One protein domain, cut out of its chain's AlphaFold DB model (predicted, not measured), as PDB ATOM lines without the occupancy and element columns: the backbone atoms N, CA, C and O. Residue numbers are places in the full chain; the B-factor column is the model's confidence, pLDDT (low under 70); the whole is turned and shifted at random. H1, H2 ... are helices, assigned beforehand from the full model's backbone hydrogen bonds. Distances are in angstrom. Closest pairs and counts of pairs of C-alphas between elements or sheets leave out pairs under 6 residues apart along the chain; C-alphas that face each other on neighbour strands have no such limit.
ATOM      1  N   GLU A  11     122.785 199.930 145.601       81.56
ATOM      2  CA  GLU A  11     123.866 198.942 145.622       81.56
ATOM      3  C   GLU A  11     124.552 198.782 144.255       81.56
ATOM      4  O   GLU A  11     125.772 198.891 144.172       81.56
ATOM      5  N   ILE A  12     123.778 198.641 143.171       83.50
ATOM      6  CA  ILE A  12     124.304 198.531 141.797       83.50
ATOM      7  C   ILE A  12     125.079 199.794 141.432       83.50
ATOM      8  O   ILE A  12     126.186 199.721 140.906       83.50
ATOM      9  N   LEU A  13     124.509 200.962 141.743       85.25
ATOM     10  CA  LEU A  13     125.158 202.242 141.482       85.25
ATOM     11  C   LEU A  13     126.468 202.384 142.271       85.25
ATOM     12  O   LEU A  13     127.462 202.860 141.727       85.25
ATOM     13  N   SER A  14     126.481 201.963 143.538       87.00
ATOM     14  CA  SER A  14     127.673 202.010 144.387       87.00
ATOM     15  C   SER A  14     128.793 201.123 143.842       87.00
ATOM     16  O   SER A  14     129.924 201.588 143.705       87.00
ATOM     17  N   GLU A  15     128.481 199.876 143.487       87.50
ATOM     18  CA  GLU A  15     129.445 198.932 142.906       87.50
ATOM     19  C   GLU A  15     129.958 199.413 141.539       87.50
ATOM     20  O   GLU A  15     131.160 199.384 141.268       87.50
ATOM     21  N   TYR A  16     129.072 199.963 140.704       89.06
ATOM     22  CA  TYR A  16     129.441 200.557 139.421       89.06
ATOM     23  C   TYR A  16     130.426 201.721 139.589       89.06
ATOM     24  O   TYR A  16     131.487 201.747 138.962       89.06
ATOM     25  N   ILE A  17     130.128 202.667 140.487       90.31
ATOM     26  CA  ILE A  17     131.020 203.798 140.788       90.31
ATOM     27  C   ILE A  17     132.351 203.311 141.367       90.31
ATOM     28  O   ILE A  17     133.402 203.870 141.046       90.31
ATOM     29  N   TYR A  18     132.327 202.291 142.225       90.88
ATOM     30  CA  TYR A  18     133.534 201.712 142.799       90.88
ATOM     31  C   TYR A  18     134.469 201.163 141.713       90.88
ATOM     32  O   TYR A  18     135.648 201.521 141.686       90.88
ATOM     33  N   ILE A  19     133.940 200.393 140.761       91.69
ATOM     34  CA  ILE A  19     134.724 199.855 139.641       91.69
ATOM     35  C   ILE A  19     135.286 200.972 138.761       91.69
ATOM     36  O   ILE A  19     136.466 200.935 138.410       91.69
ATOM     37  N   LEU A  20     134.497 202.008 138.463       92.44
ATOM     38  CA  LEU A  20     134.994 203.164 137.712       92.44
ATOM     39  C   LEU A  20     136.168 203.856 138.415       92.44
ATOM     40  O   LEU A  20     137.152 204.204 137.763       92.44
ATOM     41  N   LYS A  21     136.101 204.021 139.742       92.38
ATOM     42  CA  LYS A  21     137.202 204.599 140.528       92.38
ATOM     43  C   LYS A  21     138.459 203.735 140.482       92.38
ATOM     44  O   LYS A  21     139.554 204.284 140.402       92.38
ATOM     45  N   LEU A  22     138.318 202.410 140.510       90.31
ATOM     46  CA  LEU A  22     139.459 201.504 140.373       90.31
ATOM     47  C   LEU A  22     140.109 201.628 138.993       90.31
ATOM     48  O   LEU A  22     141.320 201.819 138.915       90.31
ATOM     49  N   ILE A  23     139.322 201.597 137.915       91.25
ATOM     50  CA  ILE A  23     139.841 201.782 136.550       91.25
ATOM     51  C   ILE A  23     140.568 203.127 136.436       91.25
ATOM     52  O   ILE A  23     141.666 203.209 135.883       91.25
ATOM     53  N   TRP A  24     139.989 204.184 137.005       90.88
ATOM     54  CA  TRP A  24     140.611 205.503 137.043       90.88
ATOM     55  C   TRP A  24     141.964 205.487 137.767       90.88
ATOM     56  O   TRP A  24     142.970 205.903 137.198       90.88
ATOM     57  N   LEU A  25     142.027 204.912 138.971       90.38
ATOM     58  CA  LEU A  25     143.255 204.823 139.764       90.38
ATOM     59  C   LEU A  25     144.375 204.055 139.043       90.38
ATOM     60  O   LEU A  25     145.536 204.465 139.086       90.38
ATOM     61  N   LEU A  26     144.037 202.947 138.378       86.25
ATOM     62  CA  LEU A  26     145.005 202.130 137.636       86.25
ATOM     63  C   LEU A  26     145.549 202.868 136.403       86.25
ATOM     64  O   LEU A  26     146.679 202.630 135.981       86.25
ATOM     65  N   THR A  27     144.757 203.781 135.839       82.81
ATOM     66  CA  THR A  27     145.098 204.496 134.603       82.81
ATOM     67  C   THR A  27     145.812 205.824 134.863       82.81
ATOM     68  O   THR A  27     146.702 206.175 134.097       82.81
ATOM     69  N   GLU A  28     145.514 206.538 135.955       84.50
ATOM     70  CA  GLU A  28     146.222 207.780 136.319       84.50
ATOM     71  C   GLU A  28     147.630 207.557 136.878       84.50
ATOM     72  O   GLU A  28     148.519 208.373 136.652       84.50
ATOM     73  N   ASN A  29     147.869 206.453 137.589       80.38
ATOM     74  CA  ASN A  29     149.166 206.206 138.230       80.38
ATOM     75  C   ASN A  29     150.232 205.640 137.277       80.38
ATOM     76  O   ASN A  29     151.226 205.078 137.738       80.38
ATOM     77  N   ASN A  30     150.024 205.727 135.958       82.69
ATOM     78  CA  ASN A  30     150.879 205.112 134.937       82.69
ATOM     79  C   ASN A  30     151.095 203.598 135.140       82.69
ATOM     80  O   ASN A  30     152.009 203.018 134.552       82.69
ATOM     81  N   LEU A  31     150.268 202.932 135.955       88.81
ATOM     82  CA  LEU A  31     150.462 201.522 136.288       88.81
ATOM     83  C   LEU A  31     150.335 200.663 135.030       88.81
ATOM     84  O   LEU A  31     151.213 199.852 134.752       88.81
ATOM     85  N   LEU A  32     149.292 200.898 134.229       90.62
ATOM     86  CA  LEU A  32     149.093 200.170 132.974       90.62
ATOM     87  C   LEU A  32     150.210 200.439 131.962       90.62
ATOM     88  O   LEU A  32     150.690 199.504 131.330       90.62
ATOM     89  N   SER A  33     150.675 201.686 131.835       88.88
ATOM     90  CA  SER A  33     151.807 202.000 130.953       88.88
ATOM     91  C   SER A  33     153.111 201.355 131.430       88.88
ATOM     92  O   SER A  33     153.908 200.913 130.609       88.88
ATOM     93  N   ASN A  34     153.328 201.248 132.745       91.75
ATOM     94  CA  ASN A  34     154.501 200.574 133.304       91.75
ATOM     95  C   ASN A  34     154.448 199.068 133.030       91.75
ATOM     96  O   ASN A  34     155.432 198.512 132.560       91.75
ATOM     97  N   GLN A  35     153.286 198.435 133.214       92.38
ATOM     98  CA  GLN A  35     153.089 197.023 132.871       92.38
ATOM     99  C   GLN A  35     153.345 196.748 131.382       92.38
ATOM    100  O   GLN A  35     153.981 195.756 131.035       92.38
ATOM    101  N   MET A  36     152.931 197.651 130.486       92.88
ATOM    102  CA  MET A  36     153.259 197.523 129.059       92.88
ATOM    103  C   MET A  36     154.761 197.658 128.787       92.88
ATOM    104  O   MET A  36     155.311 196.913 127.978       92.88
ATOM    105  N   LYS A  37     155.446 198.574 129.483       92.00
ATOM    106  CA  LYS A  37     156.911 198.732 129.403       92.00
ATOM    107  C   LYS A  37     157.656 197.503 129.944       92.00
ATOM    108  O   LYS A  37     158.755 197.216 129.480       92.00
ATOM    109  N   GLU A  38     157.046 196.765 130.868       94.44
ATOM    110  CA  GLU A  38     157.547 195.499 131.423       94.44
ATOM    111  C   GLU A  38     157.236 194.272 130.544       94.44
ATOM    112  O   GLU A  38     157.755 193.188 130.807       94.44
ATOM    113  N   GLY A  39     156.463 194.439 129.463       93.31
ATOM    114  CA  GLY A  39     156.241 193.415 128.437       93.31
ATOM    115  C   GLY A  39     154.803 192.915 128.299       93.31
ATOM    116  O   GLY A  39     154.549 192.092 127.419       93.31
ATOM    117  N   SER A  40     153.860 193.404 129.108       95.00
ATOM    118  CA  SER A  40     152.442 193.044 128.975       95.00
ATOM    119  C   SER A  40     151.827 193.660 127.716       95.00
ATOM    120  O   SER A  40     152.040 194.835 127.408       95.00
ATOM    121  N   THR A  41     151.019 192.896 126.981       95.56
ATOM    122  CA  THR A  41     150.283 193.442 125.832       95.56
ATOM    123  C   THR A  41     149.033 194.197 126.280       95.56
ATOM    124  O   THR A  41     148.509 194.001 127.379       95.56
ATOM    125  N   LYS A  42     148.511 195.063 125.405       94.00
ATOM    126  CA  LYS A  42     147.251 195.774 125.670       94.00
ATOM    127  C   LYS A  42     146.100 194.794 125.849       94.00
ATOM    128  O   LYS A  42     145.285 194.974 126.744       94.00
ATOM    129  N   GLU A  43     146.052 193.768 125.007       95.69
ATOM    130  CA  GLU A  43     145.022 192.736 125.024       95.69
ATOM    131  C   GLU A  43     145.052 191.960 126.346       95.69
ATOM    132  O   GLU A  43     144.006 191.800 126.962       95.69
ATOM    133  N   GLN A  44     146.242 191.595 126.844       95.62
ATOM    134  CA  GLN A  44     146.392 190.946 128.153       95.62
ATOM    135  C   GLN A  44     145.839 191.816 129.286       95.62
ATOM    136  O   GLN A  44     145.043 191.344 130.093       95.62
ATOM    137  N   LEU A  45     146.198 193.103 129.314       94.44
ATOM    138  CA  LEU A  45     145.722 194.027 130.346       94.44
ATOM    139  C   LEU A  45     144.209 194.275 130.252       94.44
ATOM    140  O   LEU A  45     143.535 194.376 131.275       94.44
ATOM    141  N   ILE A  46     143.658 194.363 129.037       94.81
ATOM    142  CA  ILE A  46     142.209 194.476 128.816       94.81
ATOM    143  C   ILE A  46     141.497 193.236 129.359       94.81
ATOM    144  O   ILE A  46     140.518 193.375 130.095       94.81
ATOM    145  N   ASP A  47     141.981 192.043 129.019       95.00
ATOM    146  CA  ASP A  47     141.368 190.784 129.430       95.00
ATOM    147  C   ASP A  47     141.439 190.598 130.950       95.00
ATOM    148  O   ASP A  47     140.425 190.289 131.574       95.00
ATOM    149  N   GLU A  48     142.583 190.885 131.576       93.56
ATOM    150  CA  GLU A  48     142.743 190.821 133.033       93.56
ATOM    151  C   GLU A  48     141.783 191.760 133.771       93.56
ATOM    152  O   GLU A  48     141.131 191.354 134.737       93.56
ATOM    153  N   LEU A  49     141.645 193.005 133.303       92.94
ATOM    154  CA  LEU A  49     140.732 193.976 133.906       92.94
ATOM    155  C   LEU A  49     139.267 193.566 133.728       92.94
ATOM    156  O   LEU A  49     138.479 193.679 134.669       92.94
ATOM    157  N   LYS A  50     138.887 193.051 132.552       92.56
ATOM    158  CA  LYS A  50     137.530 192.534 132.313       92.56
ATOM    159  C   LYS A  50     137.228 191.330 133.201       92.56
ATOM    160  O   LYS A  50     136.156 191.276 133.800       92.56
ATOM    161  N   GLU A  51     138.163 190.392 133.333       92.25
ATOM    162  CA  GLU A  51     138.024 189.237 134.225       92.25
ATOM    163  C   GLU A  51     137.939 189.651 135.698       92.25
ATOM    164  O   GLU A  51     137.150 189.081 136.453       92.25
ATOM    165  N   ALA A  52     138.688 190.675 136.114       90.69
ATOM    166  CA  ALA A  52     138.569 191.233 137.456       90.69
ATOM    167  C   ALA A  52     137.163 191.800 137.705       90.69
ATOM    168  O   ALA A  52     136.565 191.499 138.736       90.69
ATOM    169  N   VAL A  53     136.598 192.545 136.747       89.19
ATOM    170  CA  VAL A  53     135.226 193.074 136.834       89.19
ATOM    171  C   VAL A  53     134.187 191.953 136.887       89.19
ATOM    172  O   VAL A  53     133.278 192.019 137.714       89.19
ATOM    173  N   LYS A  54     134.326 190.892 136.084       88.50
ATOM    174  CA  LYS A  54     133.403 189.738 136.111       88.50
ATOM    175  C   LYS A  54     133.359 189.031 137.468       88.50
ATOM    176  O   LYS A  54     132.344 188.438 137.809       88.50
ATOM    177  N   LYS A  55     134.439 189.106 138.251       87.56
ATOM    178  CA  LYS A  55     134.526 188.536 139.608       87.56
ATOM    179  C   LYS A  55     133.965 189.456 140.697       87.56
ATOM    180  O   LYS A  55     133.985 189.089 141.870       87.56
ATOM    181  N   THR A  56     133.510 190.658 140.347       85.44
ATOM    182  CA  THR A  56     132.893 191.583 141.306       85.44
ATOM    183  C   THR A  56     131.414 191.280 141.507       85.44
ATOM    184  O   THR A  56     130.740 190.755 140.618       85.44
ATOM    185  N   LYS A  57     130.879 191.727 142.648       82.19
ATOM    186  CA  LYS A  57     129.440 191.682 142.945       82.19
ATOM    187  C   LYS A  57     128.597 192.413 141.906       82.19
ATOM    188  O   LYS A  57     127.434 192.075 141.723       82.19
ATOM    189  N   LEU A  58     129.170 193.389 141.194       81.50
ATOM    190  CA  LEU A  58     128.462 194.078 140.122       81.50
ATOM    191  C   LEU A  58     128.010 193.106 139.025       81.50
ATOM    192  O   LEU A  58     126.895 193.237 138.537       81.50
ATOM    193  N   SER A  59     128.837 192.124 138.650       77.38
ATOM    194  CA  SER A  59     128.475 191.172 137.592       77.38
ATOM    195  C   SER A  59     127.269 190.315 137.987       77.38
ATOM    196  O   SER A  59     126.390 190.076 137.162       77.38
ATOM    197  N   GLU A  60     127.206 189.893 139.252       79.62
ATOM    198  CA  GLU A  60     126.067 189.156 139.815       79.62
ATOM    199  C   GLU A  60     124.810 190.039 139.822       79.62
ATOM    200  O   GLU A  60     123.779 189.683 139.250       79.62
ATOM    201  N   LEU A  61     124.929 191.257 140.360       77.88
ATOM    202  CA  LEU A  61     123.822 192.206 140.473       77.88
ATOM    203  C   LEU A  61     123.254 192.650 139.113       77.88
ATOM    204  O   LEU A  61     122.045 192.859 138.988       77.88
ATOM    205  N   LEU A  62     124.101 192.818 138.092       77.81
ATOM    206  CA  LEU A  62     123.679 193.209 136.741       77.81
ATOM    207  C   LEU A  62     123.011 192.054 135.984       77.81
ATOM    208  O   LEU A  62     122.044 192.297 135.261       77.81
ATOM    209  N   SER A  63     123.479 190.816 136.180       74.38
ATOM    210  CA  SER A  63     122.846 189.613 135.620       74.38
ATOM    211  C   SER A  63     121.421 189.444 136.153       74.38
ATOM    212  O   SER A  63     120.485 189.248 135.377       74.38
ATOM    213  N   ASP A  64     121.236 189.614 137.463       72.06
ATOM    214  CA  ASP A  64     119.935 189.463 138.129       72.06
ATOM    215  C   ASP A  64     118.920 190.552 137.748       72.06
ATOM    216  O   ASP A  64     117.710 190.375 137.900       72.06
ATOM    217  N   THR A  65     119.398 191.701 137.266       71.44
ATOM    218  CA  THR A  65     118.567 192.876 136.956       71.44
ATOM    219  C   THR A  65     118.396 193.131 135.460       71.44
ATOM    220  O   THR A  65     117.622 194.005 135.075       71.44
ATOM    221  N   GLY A  66     119.075 192.358 134.604       68.62
ATOM    222  CA  GLY A  66     119.017 192.507 133.149       68.62
ATOM    223  C   GLY A  66     119.699 193.775 132.623       68.62
ATOM    224  O   GLY A  66     119.466 194.170 131.482       68.62
ATOM    225  N   HIS A  67     120.542 194.425 133.428       74.56
ATOM    226  CA  HIS A  67     121.241 195.664 133.077       74.56
ATOM    227  C   HIS A  67     122.578 195.399 132.360       74.56
ATOM    228  O   HIS A  67     123.620 195.943 132.726       74.56
ATOM    229  N   TYR A  68     122.548 194.567 131.318       74.25
ATOM    230  CA  TYR A  68     123.737 194.160 130.556       74.25
ATOM    231  C   TYR A  68     124.494 195.345 129.936       74.25
ATOM    232  O   TYR A  68     125.722 195.352 129.927       74.25
ATOM    233  N   GLU A  69     123.775 196.391 129.522       77.88
ATOM    234  CA  GLU A  69     124.342 197.618 128.940       77.88
ATOM    235  C   GLU A  69     125.341 198.322 129.883       77.88
ATOM    236  O   GLU A  69     126.309 198.928 129.428       77.88
ATOM    237  N   LEU A  70     125.149 198.213 131.206       80.38
ATOM    238  CA  LEU A  70     126.083 198.768 132.196       80.38
ATOM    239  C   LEU A  70     127.338 197.906 132.370       80.38
ATOM    240  O   LEU A  70     128.412 198.422 132.667       80.38
ATOM    241  N   ALA A  71     127.237 196.591 132.190       78.69
ATOM    242  CA  ALA A  71     128.427 195.743 132.181       78.69
ATOM    243  C   ALA A  71     129.265 196.032 130.925       78.69
ATOM    244  O   ALA A  71     130.484 196.203 131.002       78.69
ATOM    245  N   GLU A  72     128.596 196.158 129.777       85.81
ATOM    246  CA  GLU A  72     129.227 196.500 128.503       85.81
ATOM    247  C   GLU A  72     129.904 197.874 128.544       85.81
ATOM    248  O   GLU A  72     131.021 198.016 128.038       85.81
ATOM    249  N   SER A  73     129.301 198.870 129.203       91.00
ATOM    250  CA  SER A  73     129.917 200.195 129.336       91.00
ATOM    251  C   SER A  73     131.233 200.153 130.116       91.00
ATOM    252  O   SER A  73     132.182 200.838 129.735       91.00
ATOM    253  N   ILE A  74     131.345 199.327 131.161       92.50
ATOM    254  CA  ILE A  74     132.605 199.159 131.901       92.50
ATOM    255  C   ILE A  74     133.676 198.529 131.013       92.50
ATOM    256  O   ILE A  74     134.814 199.000 130.994       92.50
ATOM    257  N   PHE A  75     133.327 197.489 130.257       93.12
ATOM    258  CA  PHE A  75     134.267 196.833 129.348       93.12
ATOM    259  C   PHE A  75     134.752 197.778 128.251       93.12
ATOM    260  O   PHE A  75     135.950 197.817 127.969       93.12
ATOM    261  N   PHE A  76     133.855 198.598 127.707       94.81
ATOM    262  CA  PHE A  76     134.214 199.658 126.775       94.81
ATOM    263  C   PHE A  76     135.181 200.672 127.405       94.81
ATOM    264  O   PHE A  76     136.200 201.011 126.805       94.81
ATOM    265  N   ILE A  77     134.912 201.129 128.634       94.94
ATOM    266  CA  ILE A  77     135.784 202.077 129.347       94.94
ATOM    267  C   ILE A  77     137.179 201.480 129.576       94.94
ATOM    268  O   ILE A  77     138.172 202.174 129.360       94.94
ATOM    269  N   ILE A  78     137.271 200.204 129.966       94.88
ATOM    270  CA  ILE A  78     138.553 199.498 130.121       94.88
ATOM    271  C   ILE A  78     139.353 199.553 128.816       94.88
ATOM    272  O   ILE A  78     140.508 199.979 128.826       94.88
ATOM    273  N   GLU A  79     138.742 199.182 127.689       95.25
ATOM    274  CA  GLU A  79     139.413 199.205 126.386       95.25
ATOM    275  C   GLU A  79     139.907 200.602 126.010       95.25
ATOM    276  O   GLU A  79     141.050 200.755 125.573       95.25
ATOM    277  N   GLN A  80     139.075 201.632 126.195       94.69
ATOM    278  CA  GLN A  80     139.467 203.010 125.896       94.69
ATOM    279  C   GLN A  80     140.660 203.440 126.752       94.69
ATOM    280  O   GLN A  80     141.665 203.911 126.221       94.69
ATOM    281  N   ARG A  81     140.596 203.209 128.067       93.56
ATOM    282  CA  ARG A  81     141.639 203.657 128.992       93.56
ATOM    283  C   ARG A  81     142.961 202.923 128.805       93.56
ATOM    284  O   ARG A  81     144.011 203.561 128.853       93.56
ATOM    285  N   VAL A  82     142.940 201.616 128.544       93.44
ATOM    286  CA  VAL A  82     144.166 200.858 128.239       93.44
ATOM    287  C   VAL A  82     144.796 201.376 126.942       93.44
ATOM    288  O   VAL A  82     146.001 201.622 126.889       93.44
ATOM    289  N   ASN A  83     143.991 201.616 125.902       92.75
ATOM    290  CA  ASN A  83     144.487 202.170 124.641       92.75
ATOM    291  C   ASN A  83     145.045 203.593 124.794       92.75
ATOM    292  O   ASN A  83     146.024 203.932 124.130       92.75
ATOM    293  N   GLU A  84     144.469 204.423 125.663       91.69
ATOM    294  CA  GLU A  84     145.034 205.731 126.013       91.69
ATOM    295  C   GLU A  84     146.386 205.589 126.716       91.69
ATOM    296  O   GLU A  84     147.355 206.215 126.290       91.69
ATOM    297  N   CYS A  85     146.482 204.715 127.723       90.56
ATOM    298  CA  CYS A  85     147.719 204.485 128.475       90.56
ATOM    299  C   CYS A  85     148.858 203.950 127.597       90.56
ATOM    300  O   CYS A  85     150.014 204.263 127.847       90.56
ATOM    301  N   SER A  86     148.547 203.190 126.542       86.56
ATOM    302  CA  SER A  86     149.561 202.672 125.610       86.56
ATOM    303  C   SER A  86     150.270 203.735 124.764       86.56
ATOM    304  O   SER A  86     151.241 203.425 124.077       86.56
ATOM    305  N   LYS A  87     149.777 204.978 124.776       85.50
ATOM    306  CA  LYS A  87     150.370 206.107 124.048       85.50
ATOM    307  C   LYS A  87     151.382 206.898 124.901       85.50
ATOM    308  O   LYS A  87     151.954 207.852 124.378       85.50
TER     309      LYS A  87
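Overview. This is residues 11 to 87 of the 88 residues of an uncharacterized protein of Salmonella enterica subsp. houtenae serovar 44:z36[z38]:- (UniProt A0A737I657). Three long helices, H1, H3 and H5, run side by side as a small bundle, their centres making a triangle, with H1 and H5 pointing the same way and H3 pointing against them. The short helices H2 and H4 sit at opposite ends of this bundle: H2 follows H1 at one end, and H4 follows H3 at the other, where the chain turns back into H5. The printed part has 77 residues with five named helices, in the order H1, H2, H3, H4, H5, and no named strand; its class is all helix. The whole is compact, with a radius of gyration of the C-alphas of 12.8 A, and its outline is a rod, spanning 39 by 19 by 17 A.

Arrangement. Start at Glu 11 and look along H1, residues 11 to 28, and then at H5, residues 68 to 85; they touch at a shallow tilt of 10 degrees and run the same way. Their closest C-alphas are those of Thr 27 and Arg 81, 6.6 A apart, and H1 touches H5 with residues 20 to 27 alone. H5 is the hub, touching four other helices. Next along the printed part is H2, residues 31 to 37, which is close to H1 but not clearly touching it: the closest C-alphas, Leu 26 and Leu 32, are 6.5 A apart. H2 and H5 only just touch, with 3 pairs of C-alphas within 8 A; look at Ser 33 and Cys 85, the closest, with C-alphas 5.4 A apart, and a steep tilt of 53 degrees. Go on to H3, residues 42 to 54, which touches residues 75 to 83 of H5. They run opposite ways at a shallow tilt of 32 degrees, only just short of steep, and their closest C-alphas, Ile 46 and Glu 79, are 6.0 A apart. H1 and H3 are close but not clearly touching, with the C-alphas of Ile 19 and Val 53 the closest at 7.4 A. Then comes H4, residues 57 to 65, which touches H1 at residues 12 to 16 alone; the closest C-alphas, Glu 15 and Leu 58, are 5.7 A apart, and the tilt is steep, 43 degrees. H4 and H5 form a helical hairpin, opposite ways at a steep tilt of 37 degrees, only just past shallow, with the C-alphas of Leu 62 and Tyr 68 the closest at 6.3 A. H2 and H4 are apart. The helix packing is part aligned, part crossed: of the 5 touching pairs, 2 are at a shallow tilt. In H1, H2, H3, H4 and H5 every backbone O i to N i+4 pair is within hydrogen-bond range.

Along the chain. Find C-alpha 11 at (123.866, 198.942, 145.622); from there H1 runs 25.8 A to C-alpha 28. H2, residues 31 to 37, is 9.8 A long, and H3, residues 42 to 54, is 18.4 A long, beginning at C-alpha 42 at (147.251, 195.774, 125.670). H4, residues 57 to 65, measures 12.5 A. H5 measures 26.2 A from C-alpha 68 to C-alpha 85, which you find at (147.719, 204.485, 128.475).

Size, cuts and confidence. Look for the two C-alphas farthest apart at Lys 37 and Thr 65, 39.5 A; those of Glu 11 and Lys 87, the first and last printed, are 34.9 A apart. The printed part has no cut, and the four links between its helices are tight. The mean pLDDT of the printed part of this model is 87.9, and the one printed residue under 70 is Gly 66, in the link from H4 to H5.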